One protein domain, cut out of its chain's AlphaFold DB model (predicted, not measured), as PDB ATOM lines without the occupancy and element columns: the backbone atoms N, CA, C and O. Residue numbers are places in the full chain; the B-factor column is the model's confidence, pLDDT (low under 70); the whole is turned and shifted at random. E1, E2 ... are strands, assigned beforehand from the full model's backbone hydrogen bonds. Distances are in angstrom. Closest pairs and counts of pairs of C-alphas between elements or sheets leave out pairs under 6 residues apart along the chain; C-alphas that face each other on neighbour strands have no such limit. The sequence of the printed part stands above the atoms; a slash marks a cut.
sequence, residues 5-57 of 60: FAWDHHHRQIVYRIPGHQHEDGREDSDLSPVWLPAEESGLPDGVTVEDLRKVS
ATOM      1  N   PHE A   5     -22.311  39.798 -46.379       96.25
ATOM      2  CA  PHE A   5     -21.462  40.988 -46.392       96.25
ATOM      3  C   PHE A   5     -22.091  42.122 -47.206       96.25
ATOM      4  O   PHE A   5     -22.783  41.894 -48.201       96.25
ATOM      5  N   ALA A   6     -21.836  43.353 -46.780       97.12
ATOM      6  CA  ALA A   6     -22.263  44.572 -47.446       97.12
ATOM      7  C   ALA A   6     -21.240  45.694 -47.225       97.12
ATOM      8  O   ALA A   6     -20.425  45.649 -46.302       97.12
ATOM      9  N   TRP A   7     -21.303  46.717 -48.072       97.69
ATOM     10  CA  TRP A   7     -20.528  47.940 -47.906       97.69
ATOM     11  C   TRP A   7     -21.405  49.025 -47.290       97.69
ATOM     12  O   TRP A   7     -22.367  49.494 -47.909       97.69
ATOM     13  N   ASP A   8     -21.063  49.443 -46.078       96.50
ATOM     14  CA  ASP A   8     -21.669  50.604 -45.451       96.50
ATOM     15  C   ASP A   8     -21.038  51.876 -46.017       96.50
ATOM     16  O   ASP A   8     -19.927  52.272 -45.662       96.50
ATOM     17  N   HIS A   9     -21.753  52.529 -46.928       93.50
ATOM     18  CA  HIS A   9     -21.245  53.730 -47.589       93.50
ATOM     19  C   HIS A   9     -21.302  54.972 -46.699       93.50
ATOM     20  O   HIS A   9     -20.633  55.952 -47.025       93.50
ATOM     21  N   HIS A  10     -22.083  54.945 -45.614       93.81
ATOM     22  CA  HIS A  10     -22.171  56.064 -44.681       93.81
ATOM     23  C   HIS A  10     -20.887  56.162 -43.849       93.81
ATOM     24  O   HIS A  10     -20.231  57.202 -43.847       93.81
ATOM     25  N   HIS A  11     -20.467  55.046 -43.247       94.12
ATOM     26  CA  HIS A  11     -19.242  54.973 -42.443       94.12
ATOM     27  C   HIS A  11     -18.004  54.522 -43.230       94.12
ATOM     28  O   HIS A  11     -16.903  54.511 -42.687       94.12
ATOM     29  N   ARG A  12     -18.169  54.193 -44.519       94.62
ATOM     30  CA  ARG A  12     -17.111  53.722 -45.426       94.62
ATOM     31  C   ARG A  12     -16.380  52.492 -44.876       94.62
ATOM     32  O   ARG A  12     -15.153  52.494 -44.781       94.62
ATOM     33  N   GLN A  13     -17.137  51.453 -44.536       96.38
ATOM     34  CA  GLN A  13     -16.604  50.211 -43.969       96.38
ATOM     35  C   GLN A  13     -17.353  48.972 -44.474       96.38
ATOM     36  O   GLN A  13     -18.501  49.056 -44.916       96.38
ATOM     37  N   ILE A  14     -16.713  47.806 -44.378       97.25
ATOM     38  CA  ILE A  14     -17.382  46.525 -44.608       97.25
ATOM     39  C   ILE A  14     -18.176  46.170 -43.360       97.25
ATOM     40  O   ILE A  14     -17.700  46.295 -42.232       97.25
ATOM     41  N   VAL A  15     -19.389  45.688 -43.579       96.88
ATOM     42  CA  VAL A  15     -20.229  45.125 -42.533       96.88
ATOM     43  C   VAL A  15     -20.736  43.757 -42.950       96.88
ATOM     44  O   VAL A  15     -20.814  43.435 -44.136       96.88
ATOM     45  N   TYR A  16     -21.113  42.944 -41.975       95.81
ATOM     46  CA  TYR A  16     -21.817  41.696 -42.211       95.81
ATOM     47  C   TYR A  16     -23.017  41.557 -41.284       95.81
ATOM     48  O   TYR A  16     -23.063  42.153 -40.210       95.81
ATOM     49  N   ARG A  17     -23.983  40.748 -41.701       95.06
ATOM     50  CA  ARG A  17     -25.101  40.303 -40.867       95.06
ATOM     51  C   ARG A  17     -25.262  38.794 -40.949       95.06
ATOM     52  O   ARG A  17     -24.704  38.155 -41.846       95.06
ATOM     53  N   ILE A  18     -26.016  38.225 -40.018       94.25
ATOM     54  CA  ILE A  18     -26.321  36.793 -39.979       94.25
ATOM     55  C   ILE A  18     -27.848  36.644 -39.898       94.25
ATOM     56  O   ILE A  18     -28.388  36.701 -38.797       94.25
ATOM     57  N   PRO A  19     -28.548  36.444 -41.031       92.12
ATOM     58  CA  PRO A  19     -30.007  36.332 -41.060       92.12
ATOM     59  C   PRO A  19     -30.561  35.312 -40.062       92.12
ATOM     60  O   PRO A  19     -30.147  34.150 -40.058       92.12
ATOM     61  N   GLY A  20     -31.506  35.750 -39.223       90.56
ATOM     62  CA  GLY A  20     -32.134  34.933 -38.181       90.56
ATOM     63  C   GLY A  20     -31.249  34.667 -36.962       90.56
ATOM     64  O   GLY A  20     -31.589  33.825 -36.131       90.56
ATOM     65  N   HIS A  21     -30.095  35.331 -36.845       93.00
ATOM     66  CA  HIS A  21     -29.248  35.227 -35.664       93.00
ATOM     67  C   HIS A  21     -29.779  36.103 -34.535       93.00
ATOM     68  O   HIS A  21     -30.068  37.286 -34.721       93.00
ATOM     69  N   GLN A  22     -29.857  35.514 -33.345       93.06
ATOM     70  CA  GLN A  22     -30.145  36.237 -32.120       93.06
ATOM     71  C   GLN A  22     -28.825  36.642 -31.466       93.06
ATOM     72  O   GLN A  22     -28.052  35.791 -31.026       93.06
ATOM     73  N   HIS A  23     -28.568  37.945 -31.440       86.81
ATOM     74  CA  HIS A  23     -27.372  38.527 -30.851       86.81
ATOM     75  C   HIS A  23     -27.469  38.545 -29.317       86.81
ATOM     76  O   HIS A  23     -28.556  38.488 -28.738       86.81
ATOM     77  N   GLU A  24     -26.321  38.648 -28.644       86.50
ATOM     78  CA  GLU A  24     -26.229  38.637 -27.173       86.50
ATOM     79  C   GLU A  24     -26.981  39.801 -26.505       86.50
ATOM     80  O   GLU A  24     -27.415  39.688 -25.362       86.50
ATOM     81  N   ASP A  25     -27.181  40.902 -27.233       84.94
ATOM     82  CA  ASP A  25     -27.964  42.063 -26.798       84.94
ATOM     83  C   ASP A  25     -29.489  41.863 -26.926       84.94
ATOM     84  O   ASP A  25     -30.270  42.773 -26.641       84.94
ATOM     85  N   GLY A  26     -29.921  40.669 -27.344       87.31
ATOM     86  CA  GLY A  26     -31.319  40.292 -27.506       87.31
ATOM     87  C   GLY A  26     -31.938  40.715 -28.837       87.31
ATOM     88  O   GLY A  26     -33.103  40.386 -29.075       87.31
ATOM     89  N   ARG A  27     -31.200  41.409 -29.715       88.00
ATOM     90  CA  ARG A  27     -31.693  41.747 -31.056       88.00
ATOM     91  C   ARG A  27     -31.632  40.531 -31.973       88.00
ATOM     92  O   ARG A  27     -30.638  39.811 -32.015       88.00
ATOM     93  N   GLU A  28     -32.693  40.336 -32.743       91.62
ATOM     94  CA  GLU A  28     -32.741  39.353 -33.822       91.62
ATOM     95  C   GLU A  28     -32.466  40.046 -35.157       91.62
ATOM     96  O   GLU A  28     -33.110  41.042 -35.500       91.62
ATOM     97  N   ASP A  29     -31.517  39.509 -35.919       92.06
ATOM     98  CA  ASP A  29     -31.245  39.980 -37.267       92.06
ATOM     99  C   ASP A  29     -32.364  39.553 -38.231       92.06
ATOM    100  O   ASP A  29     -32.528  38.376 -38.556       92.06
ATOM    101  N   SER A  30     -33.117  40.531 -38.733       91.12
ATOM    102  CA  SER A  30     -34.230  40.323 -39.669       91.12
ATOM    103  C   SER A  30     -34.194  41.341 -40.807       91.12
ATOM    104  O   SER A  30     -33.550  42.378 -40.712       91.12
ATOM    105  N   ASP A  31     -34.900  41.083 -41.908       88.69
ATOM    106  CA  ASP A  31     -34.915  42.021 -43.044       88.69
ATOM    107  C   ASP A  31     -35.571  43.371 -42.725       88.69
ATOM    108  O   ASP A  31     -35.272  44.371 -43.378       88.69
ATOM    109  N   LEU A  32     -36.432  43.416 -41.705       89.31
ATOM    110  CA  LEU A  32     -37.054  44.648 -41.210       89.31
ATOM    111  C   LEU A  32     -36.164  45.396 -40.210       89.31
ATOM    112  O   LEU A  32     -36.265  46.616 -40.094       89.31
ATOM    113  N   SER A  33     -35.303  44.673 -39.493       89.75
ATOM    114  CA  SER A  33     -34.387  45.217 -38.493       89.75
ATOM    115  C   SER A  33     -33.025  44.523 -38.607       89.75
ATOM    116  O   SER A  33     -32.689  43.694 -37.757       89.75
ATOM    117  N   PRO A  34     -32.251  44.817 -39.668       93.19
ATOM    118  CA  PRO A  34     -30.963  44.177 -39.879       93.19
ATOM    119  C   PRO A  34     -29.943  44.673 -38.852       93.19
ATOM    120  O   PRO A  34     -29.827  45.875 -38.601       93.19
ATOM    121  N   VAL A  35     -29.173  43.745 -38.300       93.88
ATOM    122  CA  VAL A  35     -28.068  43.993 -37.380       93.88
ATOM    123  C   VAL A  35     -26.765  43.839 -38.154       93.88
ATOM    124  O   VAL A  35     -26.283  42.739 -38.418       93.88
ATOM    125  N   TRP A  36     -26.197  44.978 -38.539       94.81
ATOM    126  CA  TRP A  36     -24.913  45.048 -39.228       94.81
ATOM    127  C   TRP A  36     -23.770  45.144 -38.218       94.81
ATOM    128  O   TRP A  36     -23.770  46.019 -37.355       94.81
ATOM    129  N   LEU A  37     -22.790  44.256 -38.347       93.56
ATOM    130  CA  LEU A  37     -21.573  44.228 -37.542       93.56
ATOM    131  C   LEU A  37     -20.359  44.583 -38.410       93.56
ATOM    132  O   LEU A  37     -20.306  44.137 -39.558       93.56
ATOM    133  N   PRO A  38     -19.372  45.335 -37.895       95.25
ATOM    134  CA  PRO A  38     -18.147  45.634 -38.631       95.25
ATOM    135  C   PRO A  38     -17.403  44.365 -39.062       95.25
ATOM    136  O   PRO A  38     -17.312  43.395 -38.305       95.25
ATOM    137  N   ALA A  39     -16.850  44.386 -40.271       95.62
ATOM    138  CA  ALA A  39     -15.975  43.350 -40.806       95.62
ATOM    139  C   ALA A  39     -14.747  43.967 -41.482       95.62
ATOM    140  O   ALA A  39     -14.741  45.132 -41.876       95.62
ATOM    141  N   GLU A  40     -13.712  43.150 -41.636       94.44
ATOM    142  CA  GLU A  40     -12.507  43.497 -42.383       94.44
ATOM    143  C   GLU A  40     -12.528  42.872 -43.783       94.44
ATOM    144  O   GLU A  40     -13.172  41.845 -44.004       94.44
ATOM    145  N   GLU A  41     -11.766  43.455 -44.715       92.38
ATOM    146  CA  GLU A  41     -11.567  42.915 -46.072       92.38
ATOM    147  C   GLU A  41     -11.010  41.488 -46.052       92.38
ATOM    148  O   GLU A  41     -11.414  40.651 -46.852       92.38
ATOM    149  N   SER A  42     -10.141  41.186 -45.083       91.94
ATOM    150  CA  SER A  42      -9.562  39.856 -44.854       91.94
ATOM    151  C   SER A  42     -10.602  38.778 -44.524       91.94
ATOM    152  O   SER A  42     -10.314  37.589 -44.645       91.94
ATOM    153  N   GLY A  43     -11.801  39.181 -44.087       90.00
ATOM    154  CA  GLY A  43     -12.908  38.289 -43.757       90.00
ATOM    155  C   GLY A  43     -13.877  38.038 -44.911       90.00
ATOM    156  O   GLY A  43     -14.825  37.270 -44.725       90.00
ATOM    157  N   LEU A  44     -13.685  38.689 -46.063       93.31
ATOM    158  CA  LEU A  44     -14.507  38.459 -47.246       93.31
ATOM    159  C   LEU A  44     -14.240  37.068 -47.846       93.31
ATOM    160  O   LEU A  44     -13.136  36.539 -47.713       93.31
ATOM    161  N   PRO A  45     -15.234  36.461 -48.520       92.12
ATOM    162  CA  PRO A  45     -15.016  35.230 -49.270       92.12
ATOM    163  C   PRO A  45     -13.974  35.407 -50.381       92.12
ATOM    164  O   PRO A  45     -13.853  36.485 -50.965       92.12
ATOM    165  N   ASP A  46     -13.269  34.327 -50.721       92.00
ATOM    166  CA  ASP A  46     -12.250  34.344 -51.772       92.00
ATOM    167  C   ASP A  46     -12.807  34.882 -53.099       92.00
ATOM    168  O   ASP A  46     -13.823  34.410 -53.614       92.00
ATOM    169  N   GLY A  47     -12.114  35.871 -53.666       91.31
ATOM    170  CA  GLY A  47     -12.493  36.505 -54.929       91.31
ATOM    171  C   GLY A  47     -13.612  37.546 -54.824       91.31
ATOM    172  O   GLY A  47     -13.975  38.110 -55.851       91.31
ATOM    173  N   VAL A  48     -14.134  37.827 -53.625       93.81
ATOM    174  CA  VAL A  48     -15.072  38.930 -53.380       93.81
ATOM    175  C   VAL A  48     -14.292  40.167 -52.957       93.81
ATOM    176  O   VAL A  48     -13.484  40.125 -52.032       93.81
ATOM    177  N   THR A  49     -14.564  41.290 -53.611       94.38
ATOM    178  CA  THR A  49     -13.989  42.593 -53.271       94.38
ATOM    179  C   THR A  49     -15.058  43.534 -52.719       94.38
ATOM    180  O   THR A  49     -16.256  43.272 -52.822       94.38
ATOM    181  N   VAL A  50     -14.642  44.671 -52.150       92.69
ATOM    182  CA  VAL A  50     -15.562  45.730 -51.689       92.69
ATOM    183  C   VAL A  50     -16.504  46.198 -52.803       92.69
ATOM    184  O   VAL A  50     -17.651  46.551 -52.533       92.69
ATOM    185  N   GLU A  51     -16.038  46.196 -54.053       93.12
ATOM    186  CA  GLU A  51     -16.813  46.652 -55.209       93.12
ATOM    187  C   GLU A  51     -17.982  45.715 -55.544       93.12
ATOM    188  O   GLU A  51     -19.006  46.173 -56.053       93.12
ATOM    189  N   ASP A  52     -17.868  44.433 -55.186       94.81
ATOM    190  CA  ASP A  52     -18.917  43.426 -55.366       94.81
ATOM    191  C   ASP A  52     -20.007  43.513 -54.282       94.81
ATOM    192  O   ASP A  52     -21.085  42.923 -54.410       94.81
ATOM    193  N   LEU A  53     -19.750  44.245 -53.191       95.50
ATOM    194  CA  LEU A  53     -20.655  44.316 -52.052       95.50
ATOM    195  C   LEU A  53     -21.846  45.240 -52.321       95.50
ATOM    196  O   LEU A  53     -21.728  46.381 -52.778       95.50
ATOM    197  N   ARG A  54     -23.033  44.781 -51.913       95.69
ATOM    198  CA  ARG A  54     -24.233  45.623 -51.888       95.69
ATOM    199  C   ARG A  54     -24.001  46.823 -50.969       95.69
ATOM    200  O   ARG A  54     -23.620  46.663 -49.813       95.69
ATOM    201  N   LYS A  55     -24.338  48.020 -51.450       96.25
ATOM    202  CA  LYS A  55     -24.310  49.242 -50.638       96.25
ATOM    203  C   LYS A  55     -25.490  49.286 -49.671       96.25
ATOM    204  O   LYS A  55     -26.640  49.096 -50.077       96.25
ATOM    205  N   VAL A  56     -25.205  49.589 -48.410       95.12
ATOM    206  CA  VAL A  56     -26.194  49.784 -47.340       95.12
ATOM    207  C   VAL A  56     -25.885  51.062 -46.566       95.12
ATOM    208  O   VAL A  56     -24.758  51.546 -46.618       95.12
ATOM    209  N   SER A  57     -26.888  51.621 -45.889       93.31
ATOM    210  CA  SER A  57     -26.713  52.722 -44.935       93.31
ATOM    211  C   SER A  57     -26.974  52.176 -43.539       93.31
ATOM    212  O   SER A  57     -28.132  51.915 -43.196       93.31
TER     213      SER A  57
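Overview. This is residues 5 to 57 of the 60 residues of an uncharacterized protein of Halomonas titanicae (UniProt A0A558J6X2). There is little regular structure: a small three-strand sheet, with long loops toward both ends of the longest axis, residues 18 to 36 and residues 40 to 57. The second loop folds back beside the sheet, where residues 55 to 56 pair parallel with residues 7 to 8 of E1. The 53 printed residues have no named helix; E1, E2 and E3 form an antiparallel meander, each strand neighbour to the one before, in the order E1 - E2 - E3. The class is all strand, with 12 residues in named elements. The whole is only just compact, close to loose, with a radius of gyration of the C-alphas of 11.4 A and spans of 32 by 22 by 15 A.

Arrangement. The inner strand E2, residues 13 to 17, forms a hairpin with E1, residues 5 to 8, at 137 degrees; N 6 and O 15 are 2.8 A apart, within hydrogen-bond range. E2 and E3, residues 37 to 39, form another at 125 degrees, with N 39 and O 14 at 2.9 A.

Along the chain. E2 is 13.4 A long, E1 9.7 A and E3 6.5 A. C-alpha 5 stands at (-21.462, 40.988, -46.392), C-alpha 39 at (-15.975, 43.350, -40.806).

Size, cuts and confidence. The farthest C-alphas, of Gly 26 and Gly 47, are 33.5 A apart. The printed part has no cut. E2 to E3 is a long link. No printed residue is under 70 in pLDDT.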